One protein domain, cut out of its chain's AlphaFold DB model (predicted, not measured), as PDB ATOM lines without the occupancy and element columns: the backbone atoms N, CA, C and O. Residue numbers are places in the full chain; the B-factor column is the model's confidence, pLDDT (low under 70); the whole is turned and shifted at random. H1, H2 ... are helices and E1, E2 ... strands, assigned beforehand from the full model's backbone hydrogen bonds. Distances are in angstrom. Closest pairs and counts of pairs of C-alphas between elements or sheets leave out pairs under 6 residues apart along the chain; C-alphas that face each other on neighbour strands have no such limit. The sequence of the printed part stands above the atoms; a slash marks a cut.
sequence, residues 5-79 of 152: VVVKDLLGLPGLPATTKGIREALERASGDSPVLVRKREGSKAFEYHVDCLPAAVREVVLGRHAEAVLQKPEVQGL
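AT A GLANCE: This is residues 5 to 79 of the 152 residues of the protein "Mu DNA-binding domain" of Cedecea neteri (UniProt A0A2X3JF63). H1 and H2 pack together with the small hairpin of E1 and E2 into a body, from which the long helix H3 reaches out as an arm; its residues 64 to 70 stick out, with the tiny H4 beyond. The printed part has 75 residues, with four named helices and two antiparallel strands in the order H1, H2, E1, E2, H3, H4; of the 43 residues in named elements, helices hold 36 and strands 7, and the class is mostly helix. The whole is only just loose, close to compact, with a radius of gyration of the C-alphas of 13.8 A, spanning 41 by 30 by 19 A.

IN THESE COORDINATES: Find C-alpha 7 at (-39.772, 80.179, 36.637), where H1, residues 7 to 10, begins. Next come H2, residues 20 to 31, 16.2 A, E1, 38 to 40, E2, 47 to 50, and H3, 56 to 71, 22.4 A. H4, 74 to 77, ends at (-41.479, 77.160, 65.072).

HOW THE PARTS SIT: Look at Val 7 and Thr 20: H1 touches H2, closest C-alphas 6.2 A. In the antiparallel hairpin E1 and E2, N 39 and O 48 are 3.0 A apart. H2 and H3 are apart; each has every O i to N i+4 pair within hydrogen-bond range.

THE WHOLE: C-alphas 29 and 78, the farthest apart, are 41.7 A apart. The printed part has no cut; residues 76 to 79 are under pLDDT 70.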
ATOM      1  N   VAL A   5     -34.483  78.848  42.181       93.25
ATOM      2  CA  VAL A   5     -35.913  79.039  41.942       93.25
ATOM      3  C   VAL A   5     -36.315  78.524  40.574       93.25
ATOM      4  O   VAL A   5     -35.515  78.504  39.633       93.25
ATOM      5  N   VAL A   6     -37.578  78.127  40.446       93.56
ATOM      6  CA  VAL A   6     -38.164  77.796  39.150       93.56
ATOM      7  C   VAL A   6     -38.945  78.990  38.640       93.56
ATOM      8  O   VAL A   6     -39.557  79.737  39.395       93.56
ATOM      9  N   VAL A   7     -39.002  79.131  37.320       93.69
ATOM     10  CA  VAL A   7     -39.772  80.179  36.637       93.69
ATOM     11  C   VAL A   7     -41.218  80.294  37.143       93.69
ATOM     12  O   VAL A   7     -41.757  81.394  37.218       93.69
ATOM     13  N   LYS A   8     -41.850  79.173  37.508       92.00
ATOM     14  CA  LYS A   8     -43.227  79.161  38.019       92.00
ATOM     15  C   LYS A   8     -43.373  79.943  39.332       92.00
ATOM     16  O   LYS A   8     -44.411  80.563  39.533       92.00
ATOM     17  N   ASP A   9     -42.338  79.964  40.167       90.62
ATOM     18  CA  ASP A   9     -42.337  80.644  41.470       90.62
ATOM     19  C   ASP A   9     -42.224  82.173  41.326       90.62
ATOM     20  O   ASP A   9     -42.484  82.926  42.265       90.62
ATOM     21  N   LEU A  10     -41.851  82.631  40.128       93.44
ATOM     22  CA  LEU A  10     -41.609  84.031  39.791       93.44
ATOM     23  C   LEU A  10     -42.783  84.693  39.060       93.44
ATOM     24  O   LEU A  10     -42.754  85.897  38.798       93.44
ATOM     25  N   LEU A  11     -43.816  83.921  38.710       93.06
ATOM     26  CA  LEU A  11     -44.986  84.434  38.005       93.06
ATOM     27  C   LEU A  11     -45.698  85.519  38.823       93.06
ATOM     28  O   LEU A  11     -45.960  85.357  40.015       93.06
ATOM     29  N   GLY A  12     -46.032  86.625  38.155       89.44
ATOM     30  CA  GLY A  12     -46.740  87.752  38.763       89.44
ATOM     31  C   GLY A  12     -45.875  88.653  39.649       89.44
ATOM     32  O   GLY A  12     -46.412  89.577  40.256       89.44
ATOM     33  N   LEU A  13     -44.557  88.425  39.730       92.19
ATOM     34  CA  LEU A  13     -43.662  89.349  40.420       92.19
ATOM     35  C   LEU A  13     -43.433  90.620  39.584       92.19
ATOM     36  O   LEU A  13     -43.139  90.524  38.388       92.19
ATOM     37  N   PRO A  14     -43.533  91.816  40.193       87.25
ATOM     38  CA  PRO A  14     -43.272  93.065  39.494       87.25
ATOM     39  C   PRO A  14     -41.808  93.128  39.042       87.25
ATOM     40  O   PRO A  14     -40.903  92.693  39.750       87.25
ATOM     41  N   GLY A  15     -41.573  93.676  37.848       86.00
ATOM     42  CA  GLY A  15     -40.234  93.750  37.251       86.00
ATOM     43  C   GLY A  15     -39.809  92.501  36.469       86.00
ATOM     44  O   GLY A  15     -38.712  92.491  35.914       86.00
ATOM     45  N   LEU A  16     -40.671  91.483  36.371       92.25
ATOM     46  CA  LEU A  16     -40.499  90.347  35.466       92.25
ATOM     47  C   LEU A  16     -41.583  90.317  34.375       92.25
ATOM     48  O   LEU A  16     -42.675  90.856  34.567       92.25
ATOM     49  N   PRO A  17     -41.316  89.666  33.229       94.31
ATOM     50  CA  PRO A  17     -42.340  89.405  32.223       94.31
ATOM     51  C   PRO A  17     -43.522  88.607  32.792       94.31
ATOM     52  O   PRO A  17     -43.354  87.743  33.644       94.31
ATOM     53  N   ALA A  18     -44.726  88.840  32.268       91.38
ATOM     54  CA  ALA A  18     -45.938  88.184  32.767       91.38
ATOM     55  C   ALA A  18     -46.039  86.689  32.403       91.38
ATOM     56  O   ALA A  18     -46.816  85.951  33.006       91.38
ATOM     57  N   THR A  19     -45.283  86.230  31.400       94.62
ATOM     58  CA  THR A  19     -45.368  84.858  30.885       94.62
ATOM     59  C   THR A  19     -44.163  84.023  31.296       94.62
ATOM     60  O   THR A  19     -43.028  84.493  31.288       94.62
ATOM     61  N   THR A  20     -44.388  82.733  31.543       93.44
ATOM     62  CA  THR A  20     -43.331  81.750  31.837       93.44
ATOM     63  C   THR A  20     -42.227  81.750  30.774       93.44
ATOM     64  O   THR A  20     -41.049  81.614  31.096       93.44
ATOM     65  N   LYS A  21     -42.596  81.912  29.496       94.00
ATOM     66  CA  LYS A  21     -41.636  81.986  28.388       94.00
ATOM     67  C   LYS A  21     -40.756  83.234  28.505       94.00
ATOM     68  O   LYS A  21     -39.539  83.106  28.495       94.00
ATOM     69  N   GLY A  22     -41.363  84.408  28.692       94.81
ATOM     70  CA  GLY A  22     -40.622  85.664  28.804       94.81
ATOM     71  C   GLY A  22     -39.705  85.704  30.027       94.81
ATOM     72  O   GLY A  22     -38.571  86.162  29.924       94.81
ATOM     73  N   ILE A  23     -40.154  85.180  31.173       95.00
ATOM     74  CA  ILE A  23     -39.303  85.074  32.367       95.00
ATOM     75  C   ILE A  23     -38.100  84.177  32.074       95.00
ATOM     76  O   ILE A  23     -36.977  84.561  32.377       95.00
ATOM     77  N   ARG A  24     -38.310  83.008  31.456       93.25
ATOM     78  CA  ARG A  24     -37.214  82.099  31.104       93.25
ATOM     79  C   ARG A  24     -36.168  82.789  30.229       93.25
ATOM     80  O   ARG A  24     -35.002  82.773  30.588       93.25
ATOM     81  N   GLU A  25     -36.590  83.438  29.149       94.12
ATOM     82  CA  GLU A  25     -35.680  84.148  28.240       94.12
ATOM     83  C   GLU A  25     -34.912  85.276  28.951       94.12
ATOM     84  O   GLU A  25     -33.740  85.521  28.668       94.12
ATOM     85  N   ALA A  26     -35.559  85.977  29.889       93.56
ATOM     86  CA  ALA A  26     -34.904  87.005  30.692       93.56
ATOM     87  C   ALA A  26     -33.835  86.418  31.628       93.56
ATOM     88  O   ALA A  26     -32.750  86.986  31.742       93.56
ATOM     89  N   LEU A  27     -34.123  85.280  32.264       92.94
ATOM     90  CA  LEU A  27     -33.183  84.601  33.155       92.94
ATOM     91  C   LEU A  27     -32.036  83.946  32.388       92.94
ATOM     92  O   LEU A  27     -30.898  84.062  32.825       92.94
ATOM     93  N   GLU A  28     -32.296  83.325  31.237       91.88
ATOM     94  CA  GLU A  28     -31.258  82.789  30.342       91.88
ATOM     95  C   GLU A  28     -30.300  83.902  29.902       91.88
ATOM     96  O   GLU A  28     -29.087  83.739  29.970       91.88
ATOM     97  N   ARG A  29     -30.817  85.092  29.568       92.12
ATOM     98  CA  ARG A  29     -29.969  86.252  29.252       92.12
ATOM     99  C   ARG A  29     -29.141  86.733  30.446       92.12
ATOM    100  O   ARG A  29     -27.998  87.135  30.262       92.12
ATOM    101  N   ALA A  30     -29.717  86.732  31.648       90.56
ATOM    102  CA  ALA A  30     -29.044  87.203  32.860       90.56
ATOM    103  C   ALA A  30     -28.001  86.210  33.397       90.56
ATOM    104  O   ALA A  30     -27.011  86.617  33.998       90.56
ATOM    105  N   SER A  31     -28.232  84.913  33.203       89.50
ATOM    106  CA  SER A  31     -27.368  83.838  33.698       89.50
ATOM    107  C   SER A  31     -26.341  83.356  32.670       89.50
ATOM    108  O   SER A  31     -25.295  82.830  33.062       89.50
ATOM    109  N   GLY A  32     -26.605  83.573  31.377       86.00
ATOM    110  CA  GLY A  32     -25.783  83.070  30.283       86.00
ATOM    111  C   GLY A  32     -25.618  81.551  30.359       86.00
ATOM    112  O   GLY A  32     -26.500  80.836  30.828       86.00
ATOM    113  N   ASP A  33     -24.438  81.069  29.972       79.62
ATOM    114  CA  ASP A  33     -24.079  79.647  30.040       79.62
ATOM    115  C   ASP A  33     -23.408  79.262  31.373       79.62
ATOM    116  O   ASP A  33     -22.694  78.263  31.459       79.62
ATOM    117  N   SER A  34     -23.586  80.066  32.432       87.06
ATOM    118  CA  SER A  34     -22.907  79.836  33.709       87.06
ATOM    119  C   SER A  34     -23.513  78.644  34.464       87.06
ATOM    120  O   SER A  34     -24.648  78.738  34.949       87.06
ATOM    121  N   PRO A  35     -22.755  77.549  34.683       82.12
ATOM    122  CA  PRO A  35     -23.252  76.371  35.399       82.12
ATOM    123  C   PRO A  35     -23.458  76.628  36.902       82.12
ATOM    124  O   PRO A  35     -24.049  75.809  37.601       82.12
ATOM    125  N   VAL A  36     -22.967  77.762  37.413       88.38
ATOM    126  CA  VAL A  36     -23.180  78.202  38.800       88.38
ATOM    127  C   VAL A  36     -24.567  78.830  38.965       88.38
ATOM    128  O   VAL A  36     -25.170  78.732  40.033       88.38
ATOM    129  N   LEU A  37     -25.080  79.466  37.908       89.88
ATOM    130  CA  LEU A  37     -26.345  80.201  37.932       89.88
ATOM    131  C   LEU A  37     -27.514  79.391  37.378       89.88
ATOM    132  O   LEU A  37     -28.650  79.641  37.774       89.88
ATOM    133  N   VAL A  38     -27.261  78.424  36.497       92.44
ATOM    134  CA  VAL A  38     -28.302  77.579  35.906       92.44
ATOM    135  C   VAL A  38     -27.980  76.122  36.147       92.44
ATOM    136  O   VAL A  38     -26.878  75.656  35.869       92.44
ATOM    137  N   ARG A  39     -28.981  75.371  36.601       91.44
ATOM    138  CA  ARG A  39     -28.882  73.918  36.699       91.44
ATOM    139  C   ARG A  39     -30.136  73.244  36.181       91.44
ATOM    140  O   ARG A  39     -31.247  73.763  36.288       91.44
ATOM    141  N   LYS A  40     -29.962  72.044  35.641       90.56
ATOM    142  CA  LYS A  40     -31.080  71.173  35.288       90.56
ATOM    143  C   LYS A  40     -31.552  70.435  36.537       90.56
ATOM    144  O   LYS A  40     -30.737  69.876  37.266       90.56
ATOM    145  N   ARG A  41     -32.863  70.408  36.770       88.56
ATOM    146  CA  ARG A  41     -33.451  69.638  37.869       88.56
ATOM    147  C   ARG A  41     -33.377  68.145  37.553       88.56
ATOM    148  O   ARG A  41     -33.839  67.708  36.496       88.56
ATOM    149  N   GLU A  42     -32.853  67.370  38.493       85.81
ATOM    150  CA  GLU A  42     -32.778  65.914  38.392       85.81
ATOM    151  C   GLU A  42     -34.176  65.295  38.212       85.81
ATOM    152  O   GLU A  42     -35.160  65.753  38.792       85.81
ATOM    153  N   GLY A  43     -34.292  64.307  37.321       85.62
ATOM    154  CA  GLY A  43     -35.570  63.648  37.022       85.62
ATOM    155  C   GLY A  43     -36.579  64.479  36.213       85.62
ATOM    156  O   GLY A  43     -37.696  64.019  35.989       85.62
ATOM    157  N   SER A  44     -36.225  65.680  35.731       86.38
ATOM    158  CA  SER A  44     -37.132  66.501  34.915       86.38
ATOM    159  C   SER A  44     -36.434  67.222  33.753       86.38
ATOM    160  O   SER A  44     -35.210  67.329  33.685       86.38
ATOM    161  N   LYS A  45     -37.229  67.754  32.816       83.19
ATOM    162  CA  LYS A  45     -36.747  68.678  31.769       83.19
ATOM    163  C   LYS A  45     -36.733  70.148  32.233       83.19
ATOM    164  O   LYS A  45     -36.539  71.037  31.409       83.19
ATOM    165  N   ALA A  46     -36.991  70.419  33.515       86.12
ATOM    166  CA  ALA A  46     -37.044  71.774  34.052       86.12
ATOM    167  C   ALA A  46     -35.649  72.284  34.439       86.12
ATOM    168  O   ALA A  46     -34.796  71.524  34.900       86.12
ATOM    169  N   PHE A  47     -35.452  73.590  34.270       91.06
ATOM    170  CA  PHE A  47     -34.266  74.309  34.722       91.06
ATOM    171  C   PHE A  47     -34.605  75.142  35.952       91.06
ATOM    172  O   PHE A  47     -35.722  75.654  36.080       91.06
ATOM    173  N   GLU A  48     -33.622  75.266  36.831       93.12
ATOM    174  CA  GLU A  48     -33.664  76.115  38.010       93.12
ATOM    175  C   GLU A  48     -32.565  77.164  37.904       93.12
ATOM    176  O   GLU A  48     -31.474  76.891  37.392       93.12
ATOM    177  N   TYR A  49     -32.866  78.349  38.415       94.75
ATOM    178  CA  TYR A  49     -32.015  79.521  38.311       94.75
ATOM    179  C   TYR A  49     -31.604  79.984  39.701       94.75
ATOM    180  O   TYR A  49     -32.435  80.034  40.608       94.75
ATOM    181  N   HIS A  50     -30.326  80.296  39.884       95.00
ATOM    182  CA  HIS A  50     -29.815  80.816  41.142       95.00
ATOM    183  C   HIS A  50     -30.396  82.205  41.396       95.00
ATOM    184  O   HIS A  50     -30.526  83.017  40.485       95.00
ATOM    185  N   VAL A  51     -30.702  82.517  42.647       94.00
ATOM    186  CA  VAL A  51     -31.364  83.781  43.015       94.00
ATOM    187  C   VAL A  51     -30.563  85.031  42.659       94.00
ATOM    188  O   VAL A  51     -31.135  86.109  42.510       94.00
ATOM    189  N   ASP A  52     -29.255  84.888  42.464       92.69
ATOM    190  CA  ASP A  52     -28.369  85.982  42.064       92.69
ATOM    191  C   ASP A  52     -28.573  86.426  40.611       92.69
ATOM    192  O   ASP A  52     -28.230  87.558  40.280       92.69
ATOM    193  N   CYS A  53     -29.185  85.598  39.754       92.31
ATOM    194  CA  CYS A  53     -29.539  86.016  38.396       92.31
ATOM    195  C   CYS A  53     -30.825  86.862  38.351       92.31
ATOM    196  O   CYS A  53     -31.225  87.330  37.283       92.31
ATOM    197  N   LEU A  54     -31.506  87.036  39.490       93.19
ATOM    198  CA  LEU A  54     -32.703  87.859  39.592       93.19
ATOM    199  C   LEU A  54     -32.332  89.340  39.771       93.19
ATOM    200  O   LEU A  54     -31.381  89.657  40.496       93.19
ATOM    201  N   PRO A  55     -33.127  90.269  39.209       92.56
ATOM    202  CA  PRO A  55     -33.038  91.681  39.564       92.56
ATOM    203  C   PRO A  55     -33.181  91.876  41.078       92.56
ATOM    204  O   PRO A  55     -33.963  91.173  41.717       92.56
ATOM    205  N   ALA A  56     -32.478  92.859  41.651       91.25
ATOM    206  CA  ALA A  56     -32.430  93.064  43.102       91.25
ATOM    207  C   ALA A  56     -33.828  93.131  43.746       91.25
ATOM    208  O   ALA A  56     -34.094  92.407  44.696       91.25
ATOM    209  N   ALA A  57     -34.751  93.905  43.165       90.81
ATOM    210  CA  ALA A  57     -36.121  94.020  43.669       90.81
ATOM    211  C   ALA A  57     -36.873  92.675  43.694       90.81
ATOM    212  O   ALA A  57     -37.598  92.381  44.638       90.81
ATOM    213  N   VAL A  58     -36.675  91.835  42.675       93.69
ATOM    214  CA  VAL A  58     -37.299  90.507  42.583       93.69
ATOM    215  C   VAL A  58     -36.662  89.556  43.594       93.69
ATOM    216  O   VAL A  58     -37.366  88.802  44.265       93.69
ATOM    217  N   ARG A  59     -35.332  89.614  43.731       93.75
ATOM    218  CA  ARG A  59     -34.566  88.799  44.675       93.75
ATOM    219  C   ARG A  59     -35.019  89.032  46.114       93.75
ATOM    220  O   ARG A  59     -35.259  88.054  46.812       93.75
ATOM    221  N   GLU A  60     -35.201  90.286  46.527       92.12
ATOM    222  CA  GLU A  60     -35.694  90.617  47.873       92.12
ATOM    223  C   GLU A  60     -37.070  89.997  48.149       92.12
ATOM    224  O   GLU A  60     -37.279  89.386  49.195       92.12
ATOM    225  N   VAL A  61     -37.996  90.064  47.187       93.06
ATOM    226  CA  VAL A  61     -39.333  89.464  47.342       93.06
ATOM    227  C   VAL A  61     -39.251  87.944  47.484       93.06
ATOM    228  O   VAL A  61     -39.933  87.357  48.325       93.06
ATOM    229  N   VAL A  62     -38.418  87.289  46.675       92.94
ATOM    230  CA  VAL A  62     -38.240  85.831  46.724       92.94
ATOM    231  C   VAL A  62     -37.600  85.404  48.048       92.94
ATOM    232  O   VAL A  62     -38.055  84.441  48.665       92.94
ATOM    233  N   LEU A  63     -36.574  86.126  48.504       92.00
ATOM    234  CA  LEU A  63     -35.915  85.870  49.784       92.00
ATOM    235  C   LEU A  63     -36.869  86.074  50.962       92.00
ATOM    236  O   LEU A  63     -36.904  85.226  51.850       92.00
ATOM    237  N   GLY A  64     -37.679  87.136  50.936       90.44
ATOM    238  CA  GLY A  64     -38.712  87.390  51.940       90.44
ATOM    239  C   GLY A  64     -39.721  86.245  52.027       90.44
ATOM    240  O   GLY A  64     -39.910  85.673  53.098       90.44
ATOM    241  N   ARG A  65     -40.284  85.818  50.887       90.50
ATOM    242  CA  ARG A  65     -41.212  84.673  50.829       90.50
ATOM    243  C   ARG A  65     -40.577  83.377  51.332       90.50
ATOM    244  O   ARG A  65     -41.224  82.603  52.031       90.50
ATOM    245  N   HIS A  66     -39.317  83.126  50.977       89.31
ATOM    246  CA  HIS A  66     -38.603  81.943  51.448       89.31
ATOM    247  C   HIS A  66     -38.359  81.997  52.962       89.31
ATOM    248  O   HIS A  66     -38.556  80.996  53.646       89.31
ATOM    249  N   ALA A  67     -37.972  83.157  53.499       87.38
ATOM    250  CA  ALA A  67     -37.803  83.351  54.934       87.38
ATOM    251  C   ALA A  67     -39.118  83.107  55.689       87.38
ATOM    252  O   ALA A  67     -39.129  82.337  56.644       87.38
ATOM    253  N   GLU A  68     -40.235  83.669  55.217       87.69
ATOM    254  CA  GLU A  68     -41.566  83.417  55.782       87.69
ATOM    255  C   GLU A  68     -41.930  81.928  55.760       87.69
ATOM    256  O   GLU A  68     -42.351  81.375  56.777       87.69
ATOM    257  N   ALA A  69     -41.708  81.247  54.634       86.44
ATOM    258  CA  ALA A  69     -41.983  79.819  54.511       86.44
ATOM    259  C   ALA A  69     -41.116  78.967  55.452       86.44
ATOM    260  O   ALA A  69     -41.586  77.961  55.978       86.44
ATOM    261  N   VAL A  70     -39.856  79.352  55.679       86.00
ATOM    262  CA  VAL A  70     -38.975  78.695  56.657       86.00
ATOM    263  C   VAL A  70     -39.482  78.922  58.078       86.00
ATOM    264  O   VAL A  70     -39.517  77.968  58.850       86.00
ATOM    265  N   LEU A  71     -39.915  80.141  58.409       84.25
ATOM    266  CA  LEU A  71     -40.458  80.464  59.731       84.25
ATOM    267  C   LEU A  71     -41.732  79.676  60.050       84.25
ATOM    268  O   LEU A  71     -41.921  79.316  61.203       84.25
ATOM    269  N   GLN A  72     -42.564  79.375  59.048       83.12
ATOM    270  CA  GLN A  72     -43.803  78.600  59.206       83.12
ATOM    271  C   GLN A  72     -43.587  77.084  59.359       83.12
ATOM    272  O   GLN A  72     -44.549  76.345  59.586       83.12
ATOM    273  N   LYS A  73     -42.355  76.574  59.215       83.88
ATOM    274  CA  LYS A  73     -42.080  75.142  59.401       83.88
ATOM    275  C   LYS A  73     -42.151  74.784  60.887       83.88
ATOM    276  O   LYS A  73     -41.498  75.450  61.686       83.88
ATOM    277  N   PRO A  74     -42.830  73.688  61.273       72.44
ATOM    278  CA  PRO A  74     -42.996  73.309  62.682       72.44
ATOM    279  C   PRO A  74     -41.658  73.055  63.398       72.44
ATOM    280  O   PRO A  74     -41.511  73.387  64.570       72.44
ATOM    281  N   GLU A  75     -40.661  72.541  62.672       75.50
ATOM    282  CA  GLU A  75     -39.284  72.333  63.147       75.50
ATOM    283  C   GLU A  75     -38.597  73.644  63.559       75.50
ATOM    284  O   GLU A  75     -37.828  73.678  64.516       75.50
ATOM    285  N   VAL A  76     -38.890  74.734  62.845       64.94
ATOM    286  CA  VAL A  76     -38.350  76.073  63.110       64.94
ATOM    287  C   VAL A  76     -39.212  76.790  64.148       64.94
ATOM    288  O   VAL A  76     -38.678  77.444  65.038       64.94
ATOM    289  N   GLN A  77     -40.533  76.599  64.110       61.19
ATOM    290  CA  GLN A  77     -41.479  77.160  65.072       61.19
ATOM    291  C   GLN A  77     -41.161  76.751  66.522       61.19
ATOM    292  O   GLN A  77     -41.325  77.566  67.425       61.19
ATOM    293  N   GLY A  78     -40.669  75.523  66.739       60.69
ATOM    294  CA  GLY A  78     -40.236  75.029  68.055       60.69
ATOM    295  C   GLY A  78     -38.865  75.537  68.527       60.69
ATOM    296  O   GLY A  78     -38.534  75.383  69.699       60.69
ATOM    297  N   LEU A  79     -38.071  76.141  67.636       61.22
ATOM    298  CA  LEU A  79     -36.753  76.723  67.931       61.22
ATOM    299  C   LEU A  79     -36.786  78.254  68.018       61.22
ATOM    300  O   LEU A  79     -35.870  78.864  68.573       61.22
TER     301      LEU A  79